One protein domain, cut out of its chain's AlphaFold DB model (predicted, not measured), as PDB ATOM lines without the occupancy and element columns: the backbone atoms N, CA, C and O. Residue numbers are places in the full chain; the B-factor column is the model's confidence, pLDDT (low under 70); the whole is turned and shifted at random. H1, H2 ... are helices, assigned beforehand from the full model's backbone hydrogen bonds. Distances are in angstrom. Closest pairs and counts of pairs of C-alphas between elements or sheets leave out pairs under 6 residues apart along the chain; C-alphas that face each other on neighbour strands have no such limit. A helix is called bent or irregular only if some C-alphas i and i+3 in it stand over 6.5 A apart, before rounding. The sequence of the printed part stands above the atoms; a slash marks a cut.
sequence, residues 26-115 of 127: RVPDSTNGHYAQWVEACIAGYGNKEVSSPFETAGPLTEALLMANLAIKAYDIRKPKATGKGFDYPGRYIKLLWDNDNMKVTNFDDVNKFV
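AT A GLANCE: This is residues 26 to 115 of the 127 residues of the protein "Gfo/Idh/MocA family oxidoreductase" of Chitinophagaceae bacterium (UniProt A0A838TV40). One long helix, H2, makes the shaft of an extended rod, with a small head holding H1 beyond one of its ends. Past the other end of H2 the backbone runs out to a far tip around Thr 83 and folds back, and the short helix H3 packs on the last turns of H2. The printed part has 90 residues with three named helices, in the order H1, H2, H3, and no named strand; the class is all helix, though under half of the residues, 38 of 90, are in named elements. The whole is extended, with a radius of gyration of the C-alphas of 20.1 A and spans of 63 by 27 by 18 A.

HOW THE PARTS SIT: H2, residues 55 to 75, is the longest helix. It touches H3, residues 109 to 114, with its residues 70 to 74 alone; the closest C-alphas of the two are those of Ala 74 and Val 111, 5.4 A apart. Their lines stand at a steep tilt of 58 degrees, and they run opposite ways. H1, residues 34 to 44, is apart from both H2 and H3. In H1 the O i to N i+4 pairs are all within hydrogen-bond range; in H2 15 of 17 are, and in H3 0 of 2, where 2 of 3 O i to N i+3 pairs are within range. Between H2 and H3, residues 79 to 80 pair antiparallel with residues 87 to 88, and residues 98 to 99 pair antiparallel with residues 104 to 105.

IN THESE COORDINATES: H2 is 29.5 A long from its first to its last C-alpha, from C-alpha 55 at (124.640, -179.282, 299.931) to C-alpha 75 at (115.845, -196.350, 277.521). H1 is 15.3 A long and begins with C-alpha 34 at (112.779, -171.645, 302.667). H3 is 10.3 A long and ends with C-alpha 114 at (123.271, -186.380, 278.703); it is neither bent nor irregular, but only just: C-alphas 110 and 113 are 6.4 A apart.

THE WHOLE: The two C-alphas farthest apart, those of Ala 44 and Thr 83, are 64.0 A from each other. Residues 42 to 47, of which 42 to 44 belong to H1, stand free. H1 and H2 are joined by a short link of 10 residues, H2 and H3 by a long link of 33 residues, 76 to 108. The printed part, residues 26 to 115, has no cut. The mean pLDDT of the printed part is 94.5, and no printed residue is under 70.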
ATOM      1  N   ARG A  26     112.375-176.318 312.593       90.38
ATOM      2  CA  ARG A  26     111.525-176.044 311.433       90.38
ATOM      3  C   ARG A  26     111.945-174.721 310.826       90.38
ATOM      4  O   ARG A  26     112.316-173.806 311.553       90.38
ATOM      5  N   VAL A  27     111.850-174.632 309.507       92.94
ATOM      6  CA  VAL A  27     111.979-173.353 308.818       92.94
ATOM      7  C   VAL A  27     110.817-172.462 309.274       92.94
ATOM      8  O   VAL A  27     109.670-172.927 309.224       92.94
ATOM      9  N   PRO A  28     111.080-171.236 309.770       92.94
ATOM     10  CA  PRO A  28     110.028-170.260 310.049       92.94
ATOM     11  C   PRO A  28     109.118-170.105 308.827       92.94
ATOM     12  O   PRO A  28     109.587-170.227 307.706       92.94
ATOM     13  N   ASP A  29     107.812-169.931 309.017       93.50
ATOM     14  CA  ASP A  29     106.821-169.871 307.923       93.50
ATOM     15  C   ASP A  29     106.758-171.107 306.996       93.50
ATOM     16  O   ASP A  29     106.087-171.096 305.958       93.50
ATOM     17  N   SER A  30     107.381-172.224 307.400       89.69
ATOM     18  CA  SER A  30     107.307-173.523 306.726       89.69
ATOM     19  C   SER A  30     107.675-173.415 305.235       89.69
ATOM     20  O   SER A  30     108.709-172.844 304.889       89.69
ATOM     21  N   THR A  31     106.835-173.939 304.336       88.12
ATOM     22  CA  THR A  31     107.023-173.915 302.878       88.12
ATOM     23  C   THR A  31     107.365-172.524 302.334       88.12
ATOM     24  O   THR A  31     108.156-172.424 301.399       88.12
ATOM     25  N   ASN A  32     106.819-171.456 302.922       91.69
ATOM     26  CA  ASN A  32     107.027-170.091 302.435       91.69
ATOM     27  C   ASN A  32     108.351-169.470 302.916       91.69
ATOM     28  O   ASN A  32     108.798-168.487 302.330       91.69
ATOM     29  N   GLY A  33     109.000-170.036 303.938       94.94
ATOM     30  CA  GLY A  33     110.210-169.458 304.532       94.94
ATOM     31  C   GLY A  33     111.534-170.009 304.010       94.94
ATOM     32  O   GLY A  33     112.588-169.484 304.362       94.94
ATOM     33  N   HIS A  34     111.529-171.042 303.159       92.81
ATOM     34  CA  HIS A  34     112.779-171.645 302.667       92.81
ATOM     35  C   HIS A  34     113.665-170.650 301.902       92.81
ATOM     36  O   HIS A  34     114.884-170.663 302.066       92.81
ATOM     37  N   TYR A  35     113.065-169.751 301.114       93.81
ATOM     38  CA  TYR A  35     113.813-168.706 300.411       93.81
ATOM     39  C   TYR A  35     114.463-167.715 301.381       93.81
ATOM     40  O   TYR A  35     115.633-167.377 301.214       93.81
ATOM     41  N   ALA A  36     113.735-167.293 302.420       95.81
ATOM     42  CA  ALA A  36     114.265-166.402 303.449       95.81
ATOM     43  C   ALA A  36     115.422-167.063 304.211       95.81
ATOM     44  O   ALA A  36     116.474-166.448 304.361       95.81
ATOM     45  N   GLN A  37     115.289-168.341 304.589       95.69
ATOM     46  CA  GLN A  37     116.363-169.087 305.251       95.69
ATOM     47  C   GLN A  37     117.650-169.112 304.413       95.69
ATOM     48  O   GLN A  37     118.738-168.934 304.962       95.69
ATOM     49  N   TRP A  38     117.534-169.316 303.097       93.94
ATOM     50  CA  TRP A  38     118.684-169.275 302.195       93.94
ATOM     51  C   TRP A  38     119.330-167.884 302.147       93.94
ATOM     52  O   TRP A  38     120.544-167.770 302.297       93.94
ATOM     53  N   VAL A  39     118.531-166.819 302.007       95.62
ATOM     54  CA  VAL A  39     119.031-165.431 302.012       95.62
ATOM     55  C   VAL A  39     119.749-165.108 303.322       95.62
ATOM     56  O   VAL A  39     120.857-164.576 303.304       95.62
ATOM     57  N   GLU A  40     119.166-165.477 304.458       95.62
ATOM     58  CA  GLU A  40     119.783-165.292 305.770       95.62
ATOM     59  C   GLU A  40     121.103-166.060 305.909       95.62
ATOM     60  O   GLU A  40     122.034-165.555 306.533       95.62
ATOM     61  N   ALA A  41     121.203-167.267 305.340       95.62
ATOM     62  CA  ALA A  41     122.443-168.042 305.353       95.62
ATOM     63  C   ALA A  41     123.529-167.387 304.497       95.62
ATOM     64  O   ALA A  41     124.675-167.283 304.932       95.62
ATOM     65  N   CYS A  42     123.159-166.867 303.325       95.81
ATOM     66  CA  CYS A  42     124.061-166.090 302.479       95.81
ATOM     67  C   CYS A  42     124.577-164.832 303.194       95.81
ATOM     68  O   CYS A  42     125.769-164.545 303.124       95.81
ATOM     69  N   ILE A  43     123.704-164.107 303.905       97.81
ATOM     70  CA  ILE A  43     124.080-162.909 304.676       97.81
ATOM     71  C   ILE A  43     125.003-163.270 305.847       97.81
ATOM     72  O   ILE A  43     125.971-162.558 306.101       97.81
ATOM     73  N   ALA A  44     124.726-164.369 306.554       97.12
ATOM     74  CA  ALA A  44     125.556-164.829 307.668       97.12
ATOM     75  C   ALA A  44     126.957-165.287 307.220       97.12
ATOM     76  O   ALA A  44     127.905-165.240 308.006       97.12
ATOM     77  N   GLY A  45     127.097-165.717 305.966       96.12
ATOM     78  CA  GLY A  45     128.324-166.278 305.411       96.12
ATOM     79  C   GLY A  45     128.381-167.804 305.519       96.12
ATOM     80  O   GLY A  45     127.696-168.429 306.331       96.12
ATOM     81  N   TYR A  46     129.205-168.415 304.664       92.44
ATOM     82  CA  TYR A  46     129.329-169.871 304.570       92.44
ATOM     83  C   TYR A  46     129.719-170.495 305.918       92.44
ATOM     84  O   TYR A  46     130.642-170.030 306.581       92.44
ATOM     85  N   GLY A  47     128.994-171.539 306.327       91.19
ATOM     86  CA  GLY A  47     129.208-172.237 307.600       91.19
ATOM     87  C   GLY A  47     128.646-171.529 308.840       91.19
ATOM     88  O   GLY A  47     128.579-172.147 309.899       91.19
ATOM     89  N   ASN A  48     128.180-170.281 308.727       95.19
ATOM     90  CA  ASN A  48     127.716-169.497 309.881       95.19
ATOM     91  C   ASN A  48     126.211-169.628 310.159       95.19
ATOM     92  O   ASN A  48     125.725-169.123 311.172       95.19
ATOM     93  N   LYS A  49     125.452-170.292 309.279       93.12
ATOM     94  CA  LYS A  49     124.028-170.583 309.488       93.12
ATOM     95  C   LYS A  49     123.652-171.932 308.885       93.12
ATOM     96  O   LYS A  49     123.878-172.180 307.704       93.12
ATOM     97  N   GLU A  50     123.025-172.777 309.695       91.88
ATOM     98  CA  GLU A  50     122.470-174.053 309.249       91.88
ATOM     99  C   GLU A  50     121.208-173.835 308.396       91.88
ATOM    100  O   GLU A  50     120.332-173.027 308.728       91.88
ATOM    101  N   VAL A  51     121.101-174.577 307.293       92.56
ATOM    102  CA  VAL A  51     119.942-174.576 306.390       92.56
ATOM    103  C   VAL A  51     119.235-175.925 306.440       92.56
ATOM    104  O   VAL A  51     119.859-176.951 306.692       92.56
ATOM    105  N   SER A  52     117.932-175.962 306.151       92.00
ATOM    106  CA  SER A  52     117.166-177.218 306.199       92.00
ATOM    107  C   SER A  52     117.494-178.199 305.066       92.00
ATOM    108  O   SER A  52     116.979-179.314 305.062       92.00
ATOM    109  N   SER A  53     118.265-177.769 304.065       90.81
ATOM    110  CA  SER A  53     118.631-178.551 302.880       90.81
ATOM    111  C   SER A  53     120.074-178.230 302.453       90.81
ATOM    112  O   SER A  53     120.271-177.577 301.427       90.81
ATOM    113  N   PRO A  54     121.082-178.627 303.251       91.75
ATOM    114  CA  PRO A  54     122.488-178.313 302.995       91.75
ATOM    115  C   PRO A  54     123.043-179.134 301.817       91.75
ATOM    116  O   PRO A  54     122.499-180.195 301.491       91.75
ATOM    117  N   PHE A  55     124.110-178.666 301.160       91.31
ATOM    118  CA  PHE A  55     124.640-179.282 299.931       91.31
ATOM    119  C   PHE A  55     125.132-180.719 300.131       91.31
ATOM    120  O   PHE A  55     124.971-181.547 299.238       91.31
ATOM    121  N   GLU A  56     125.641-181.040 301.315       92.38
ATOM    122  CA  GLU A  56     126.122-182.364 301.716       92.38
ATOM    123  C   GLU A  56     125.010-183.421 301.647       92.38
ATOM    124  O   GLU A  56     125.279-184.602 301.454       92.38
ATOM    125  N   THR A  57     123.748-183.000 301.784       92.44
ATOM    126  CA  THR A  57     122.576-183.876 301.625       92.44
ATOM    127  C   THR A  57     121.868-183.637 300.294       92.44
ATOM    128  O   THR A  57     121.544-184.584 299.578       92.44
ATOM    129  N   ALA A  58     121.619-182.373 299.946       93.50
ATOM    130  CA  ALA A  58     120.851-181.999 298.764       93.50
ATOM    131  C   ALA A  58     121.577-182.341 297.455       93.50
ATOM    132  O   ALA A  58     120.916-182.704 296.482       93.50
ATOM    133  N   GLY A  59     122.911-182.263 297.432       92.38
ATOM    134  CA  GLY A  59     123.742-182.630 296.285       92.38
ATOM    135  C   GLY A  59     123.578-184.105 295.910       92.38
ATOM    136  O   GLY A  59     123.013-184.376 294.848       92.38
ATOM    137  N   PRO A  60     123.951-185.057 296.790       92.50
ATOM    138  CA  PRO A  60     123.789-186.489 296.522       92.50
ATOM    139  C   PRO A  60     122.335-186.900 296.256       92.50
ATOM    140  O   PRO A  60     122.067-187.749 295.406       92.50
ATOM    141  N   LEU A  61     121.365-186.279 296.940       94.12
ATOM    142  CA  LEU A  61     119.946-186.535 296.677       94.12
ATOM    143  C   LEU A  61     119.536-186.101 295.262       94.12
ATOM    144  O   LEU A  61     118.843-186.841 294.560       94.12
ATOM    145  N   THR A  62     119.961-184.907 294.841       93.81
ATOM    146  CA  THR A  62     119.695-184.393 293.491       93.81
ATOM    147  C   THR A  62     120.350-185.283 292.448       93.81
ATOM    148  O   THR A  62     119.714-185.643 291.461       93.81
ATOM    149  N   GLU A  63     121.589-185.698 292.687       92.00
ATOM    150  CA  GLU A  63     122.308-186.616 291.812       92.00
ATOM    151  C   GLU A  63     121.567-187.951 291.648       92.00
ATOM    152  O   GLU A  63     121.314-188.378 290.520       92.00
ATOM    153  N   ALA A  64     121.128-188.570 292.747       92.19
ATOM    154  CA  ALA A  64     120.363-189.815 292.705       92.19
ATOM    155  C   ALA A  64     119.068-189.678 291.881       92.19
ATOM    156  O   ALA A  64     118.723-190.570 291.102       92.19
ATOM    157  N   LEU A  65     118.368-188.544 292.001       94.31
ATOM    158  CA  LEU A  65     117.188-188.250 291.181       94.31
ATOM    159  C   LEU A  65     117.545-188.046 289.702       94.31
ATOM    160  O   LEU A  65     116.827-188.523 288.819       94.31
ATOM    161  N   LEU A  66     118.660-187.377 289.405       94.69
ATOM    162  CA  LEU A  66     119.134-187.195 288.032       94.69
ATOM    163  C   LEU A  66     119.520-188.527 287.375       94.69
ATOM    164  O   LEU A  66     119.297-188.682 286.174       94.69
ATOM    165  N   MET A  67     119.991-189.517 288.138       94.56
ATOM    166  CA  MET A  67     120.250-190.863 287.612       94.56
ATOM    167  C   MET A  67     118.978-191.567 287.127       94.56
ATOM    168  O   MET A  67     119.020-192.287 286.127       94.56
ATOM    169  N   ALA A  68     117.823-191.314 287.752       94.31
ATOM    170  CA  ALA A  68     116.546-191.823 287.251       94.31
ATOM    171  C   ALA A  68     116.189-191.204 285.887       94.31
ATOM    172  O   ALA A  68     115.781-191.914 284.965       94.31
ATOM    173  N   ASN A  69     116.421-189.898 285.718       95.50
ATOM    174  CA  ASN A  69     116.255-189.239 284.420       95.50
ATOM    175  C   ASN A  69     117.238-189.788 283.379       95.50
ATOM    176  O   ASN A  69     116.854-190.011 282.231       95.50
ATOM    177  N   LEU A  70     118.486-190.050 283.774       96.12
ATOM    178  CA  LEU A  70     119.500-190.631 282.900       96.12
ATOM    179  C   LEU A  70     119.097-192.032 282.416       96.12
ATOM    180  O   LEU A  70     119.252-192.339 281.234       96.12
ATOM    181  N   ALA A  71     118.496-192.849 283.286       96.31
ATOM    182  CA  ALA A  71     117.953-194.156 282.921       96.31
ATOM    183  C   ALA A  71     116.813-194.055 281.892       96.31
ATOM    184  O   ALA A  71     116.798-194.814 280.923       96.31
ATOM    185  N   ILE A  72     115.906-193.081 282.039       96.81
ATOM    186  CA  ILE A  72     114.863-192.806 281.032       96.81
ATOM    187  C   ILE A  72     115.510-192.416 279.697       96.81
ATOM    188  O   ILE A  72     115.140-192.939 278.648       96.81
ATOM    189  N   LYS A  73     116.528-191.548 279.721       97.44
ATOM    190  CA  LYS A  73     117.249-191.159 278.502       97.44
ATOM    191  C   LYS A  73     117.946-192.341 277.835       97.44
ATOM    192  O   LYS A  73     117.879-192.438 276.613       97.44
ATOM    193  N   ALA A  74     118.567-193.238 278.600       97.56
ATOM    194  CA  ALA A  74     119.157-194.468 278.071       97.56
ATOM    195  C   ALA A  74     118.109-195.353 277.387       97.56
ATOM    196  O   ALA A  74     118.348-195.841 276.283       97.56
ATOM    197  N   TYR A  75     116.943-195.518 278.018       97.69
ATOM    198  CA  TYR A  75     115.845-196.350 277.521       97.69
ATOM    199  C   TYR A  75     115.350-195.930 276.123       97.69
ATOM    200  O   TYR A  75     114.934-196.774 275.318       97.69
ATOM    201  N   ASP A  76     115.431-194.634 275.819       97.19
ATOM    202  CA  ASP A  76     114.990-194.043 274.553       97.19
ATOM    203  C   ASP A  76     116.087-193.962 273.480       97.19
ATOM    204  O   ASP A  76     115.803-193.601 272.330       97.19
ATOM    205  N   ILE A  77     117.339-194.315 273.801       97.38
ATOM    206  CA  ILE A  77     118.406-194.370 272.796       97.38
ATOM    207  C   ILE A  77     118.071-195.463 271.785       97.38
ATOM    208  O   ILE A  77     117.947-196.639 272.122       97.38
ATOM    209  N   ARG A  78     117.966-195.048 270.522       96.75
ATOM    210  CA  ARG A  78     117.685-195.914 269.381       96.75
ATOM    211  C   ARG A  78     118.864-195.941 268.415       96.75
ATOM    212  O   ARG A  78     119.439-194.892 268.119       96.75
ATOM    213  N   LYS A  79     119.177-197.118 267.884       95.56
ATOM    214  CA  LYS A  79     120.163-197.323 266.813       95.56
ATOM    215  C   LYS A  79     119.480-197.967 265.609       95.56
ATOM    216  O   LYS A  79     118.690-198.884 265.813       95.56
ATOM    217  N   PRO A  80     119.703-197.495 264.372       96.50
ATOM    218  CA  PRO A  80     119.166-198.165 263.190       96.50
ATOM    219  C   PRO A  80     119.640-199.622 263.125       96.50
ATOM    220  O   PRO A  80     120.813-199.893 263.380       96.50
ATOM    221  N   LYS A  81     118.747-200.551 262.769       96.00
ATOM    222  CA  LYS A  81     119.129-201.958 262.576       96.00
ATOM    223  C   LYS A  81     120.014-202.115 261.341       96.00
ATOM    224  O   LYS A  81     119.768-201.474 260.320       96.00
ATOM    225  N   ALA A  82     120.954-203.062 261.383       91.88
ATOM    226  CA  ALA A  82     121.798-203.413 260.232       91.88
ATOM    227  C   ALA A  82     120.989-203.866 258.998       91.88
ATOM    228  O   ALA A  82     121.432-203.715 257.865       91.88
ATOM    229  N   THR A  83     119.772-204.375 259.208       90.31
ATOM    230  CA  THR A  83     118.836-204.781 258.148       90.31
ATOM    231  C   THR A  83     118.194-203.604 257.400       90.31
ATOM    232  O   THR A  83     117.423-203.824 256.469       90.31
ATOM    233  N   GLY A  84     118.438-202.358 257.827       89.69
ATOM    234  CA  GLY A  84     117.857-201.148 257.235       89.69
ATOM    235  C   GLY A  84     116.384-200.900 257.586       89.69
ATOM    236  O   GLY A  84     115.810-199.910 257.141       89.69
ATOM    237  N   LYS A  85     115.753-201.766 258.392       92.38
ATOM    238  CA  LYS A  85     114.349-201.631 258.809       92.38
ATOM    239  C   LYS A  85     114.224-201.637 260.332       92.38
ATOM    240  O   LYS A  85     114.448-202.658 260.977       92.38
ATOM    241  N   GLY A  86     113.785-200.511 260.893       95.31
ATOM    242  CA  GLY A  86     113.513-200.354 262.324       95.31
ATOM    243  C   GLY A  86     114.739-199.976 263.162       95.31
ATOM    244  O   GLY A  86     115.783-199.595 262.633       95.31
ATOM    245  N   PHE A  87     114.584-200.070 264.484       97.06
ATOM    246  CA  PHE A  87     115.590-199.648 265.458       97.06
ATOM    247  C   PHE A  87     115.825-200.703 266.540       97.06
ATOM    248  O   PHE A  87     114.890-201.389 266.959       97.06
ATOM    249  N   ASP A  88     117.066-200.782 267.003       96.19
ATOM    250  CA  ASP A  88     117.464-201.408 268.258       96.19
ATOM    251  C   ASP A  88     117.464-200.369 269.379       96.19
ATOM    252  O   ASP A  88     117.714-199.185 269.149       96.19
ATOM    253  N   TYR A  89     117.207-200.824 270.603       97.12
ATOM    254  CA  TYR A  89     117.151-199.980 271.794       97.12
ATOM    255  C   TYR A  89     118.125-200.508 272.852       97.12
ATOM    256  O   TYR A  89     117.699-201.148 273.816       97.12
ATOM    257  N   PRO A  90     119.439-200.294 272.663       96.56
ATOM    258  CA  PRO A  90     120.474-200.938 273.474       96.56
ATOM    259  C   PRO A  90     120.436-200.541 274.956       96.56
ATOM    260  O   PRO A  90     120.941-201.280 275.791       96.56
ATOM    261  N   GLY A  91     119.827-199.399 275.291       96.69
ATOM    262  CA  GLY A  91     119.685-198.937 276.671       96.69
ATOM    263  C   GLY A  91     118.453-199.470 277.411       96.69
ATOM    264  O   GLY A  91     118.245-199.110 278.569       96.69
ATOM    265  N   ARG A  92     117.608-200.297 276.780       97.31
ATOM    266  CA  ARG A  92     116.435-200.880 277.451       97.31
ATOM    267  C   ARG A  92     116.818-202.106 278.264       97.31
ATOM    268  O   ARG A  92     117.596-202.936 277.814       97.31
ATOM    269  N   TYR A  93     116.197-202.236 279.437       95.88
ATOM    270  CA  TYR A  93     116.337-203.396 280.328       95.88
ATOM    271  C   TYR A  93     117.778-203.680 280.787       95.88
ATOM    272  O   TYR A  93     118.093-204.804 281.171       95.88
ATOM    273  N   ILE A  94     118.640-202.660 280.795       95.31
ATOM    274  CA  ILE A  94     119.986-202.741 281.365       95.31
ATOM    275  C   ILE A  94     120.058-201.957 282.673       95.31
ATOM    276  O   ILE A  94     119.418-200.920 282.843       95.31
ATOM    277  N   LYS A  95     120.877-202.445 283.604       96.31
ATOM    278  CA  LYS A  95     121.276-201.681 284.786       96.31
ATOM    279  C   LYS A  95     122.430-200.764 284.392       96.31
ATOM    280  O   LYS A  95     123.488-201.266 284.025       96.31
ATOM    281  N   LEU A  96     122.249-199.449 284.479       96.81
ATOM    282  CA  LEU A  96     123.353-198.505 284.301       96.81
ATOM    283  C   LEU A  96     124.267-198.538 285.531       96.81
ATOM    284  O   LEU A  96     123.785-198.568 286.667       96.81
ATOM    285  N   LEU A  97     125.577-198.551 285.302       96.94
ATOM    286  CA  LEU A  97     126.595-198.481 286.346       96.94
ATOM    287  C   LEU A  97     127.165-197.064 286.380       96.94
ATOM    288  O   LEU A  97     127.894-196.670 285.473       96.94
ATOM    289  N   TRP A  98     126.786-196.309 287.410       95.50
ATOM    290  CA  TRP A  98     127.224-194.935 287.628       95.50
ATOM    291  C   TRP A  98     128.541-194.889 288.406       95.50
ATOM    292  O   TRP A  98     128.664-195.513 289.459       95.50
ATOM    293  N   ASP A  99     129.499-194.145 287.870       95.38
ATOM    294  CA  ASP A  99     130.766-193.780 288.491       95.38
ATOM    295  C   ASP A  99     130.669-192.306 288.898       95.38
ATOM    296  O   ASP A  99     130.667-191.420 288.040       95.38
ATOM    297  N   ASN A 100     130.506-192.074 290.203       90.69
ATOM    298  CA  ASN A 100     130.330-190.748 290.792       90.69
ATOM    299  C   ASN A 100     131.608-189.906 290.683       90.69
ATOM    300  O   ASN A 100     131.525-188.738 290.319       90.69
ATOM    301  N   ASP A 101     132.782-190.505 290.895       91.12
ATOM    302  CA  ASP A 101     134.058-189.785 290.866       91.12
ATOM    303  C   ASP A 101     134.346-189.226 289.468       91.12
ATOM    304  O   ASP A 101     134.767-188.080 289.308       91.12
ATOM    305  N   ASN A 102     134.075-190.027 288.432       93.19
ATOM    306  CA  ASN A 102     134.281-189.623 287.040       93.19
ATOM    307  C   ASN A 102     133.027-189.034 286.381       93.19
ATOM    308  O   ASN A 102     133.071-188.698 285.195       93.19
ATOM    309  N   MET A 103     131.917-188.937 287.120       91.94
ATOM    310  CA  MET A 103     130.611-188.480 286.643       91.94
ATOM    311  C   MET A 103     130.228-189.121 285.298       91.94
ATOM    312  O   MET A 103     130.007-188.422 284.305       91.94
ATOM    313  N   LYS A 104     130.186-190.458 285.229       95.62
ATOM    314  CA  LYS A 104     129.850-191.172 283.984       95.62
ATOM    315  C   LYS A 104     129.182-192.526 284.201       95.62
ATOM    316  O   LYS A 104     129.382-193.201 285.205       95.62
ATOM    317  N   VAL A 105     128.451-192.982 283.192       97.31
ATOM    318  CA  VAL A 105     128.005-194.371 283.071       97.31
ATOM    319  C   VAL A 105     129.102-195.198 282.409       97.31
ATOM    320  O   VAL A 105     129.568-194.874 281.317       97.31
ATOM    321  N   THR A 106     129.516-196.284 283.058       97.81
ATOM    322  CA  THR A 106     130.685-197.079 282.636       97.81
ATOM    323  C   THR A 106     130.352-198.205 281.664       97.81
ATOM    324  O   THR A 106     131.230-198.671 280.944       97.81
ATOM    325  N   ASN A 107     129.092-198.639 281.612       97.50
ATOM    326  CA  ASN A 107     128.663-199.801 280.834       97.50
ATOM    327  C   ASN A 107     127.742-199.472 279.648       97.50
ATOM    328  O   ASN A 107     127.258-200.390 278.988       97.50
ATOM    329  N   PHE A 108     127.490-198.189 279.369       97.56
ATOM    330  CA  PHE A 108     126.710-197.755 278.211       97.56
ATOM    331  C   PHE A 108     127.063-196.321 277.804       97.56
ATOM    332  O   PHE A 108     126.443-195.365 278.257       97.56
ATOM    333  N   ASP A 109     128.068-196.169 276.944       96.56
ATOM    334  CA  ASP A 109     128.672-194.860 276.676       96.56
ATOM    335  C   ASP A 109     127.730-193.853 275.990       96.56
ATOM    336  O   ASP A 109     127.761-192.662 276.293       96.56
ATOM    337  N   ASP A 110     126.799-194.317 275.145       96.12
ATOM    338  CA  ASP A 110     125.889-193.433 274.398       96.12
ATOM    339  C   ASP A 110     125.026-192.527 275.298       96.12
ATOM    340  O   ASP A 110     124.511-191.502 274.835       96.12
ATOM    341  N   VAL A 111     124.813-192.914 276.563       96.88
ATOM    342  CA  VAL A 111     124.033-192.124 277.524       96.88
ATOM    343  C   VAL A 111     124.840-190.966 278.119       96.88
ATOM    344  O   VAL A 111     124.247-189.970 278.537       96.88
ATOM    345  N   ASN A 112     126.177-191.033 278.098       96.19
ATOM    346  CA  ASN A 112     127.050-190.027 278.713       96.19
ATOM    347  C   ASN A 112     126.913-188.638 278.074       96.19
ATOM    348  O   ASN A 112     127.138-187.630 278.741       96.19
ATOM    349  N   LYS A 113     126.409-188.554 276.837       94.50
ATOM    350  CA  LYS A 113     126.047-187.281 276.184       94.50
ATOM    351  C   LYS A 113     124.999-186.452 276.940       94.50
ATOM    352  O   LYS A 113     124.814-185.278 276.640       94.50
ATOM    353  N   PHE A 114     124.264-187.063 277.871       94.94
ATOM    354  CA  PHE A 114     123.271-186.380 278.703       94.94
ATOM    355  C   PHE A 114     123.818-185.949 280.068       94.94
ATOM    356  O   PHE A 114     123.124-185.236 280.787       94.94
ATOM    357  N   VAL A 115     125.032-186.375 280.429       93.25
ATOM    358  CA  VAL A 115     125.624-186.101 281.744       93.25
ATOM    359  C   VAL A 115     126.212-184.695 281.804       93.25
ATOM    360  O   VAL A 115     126.021-183.984 282.788       93.25
TER     361      VAL A 115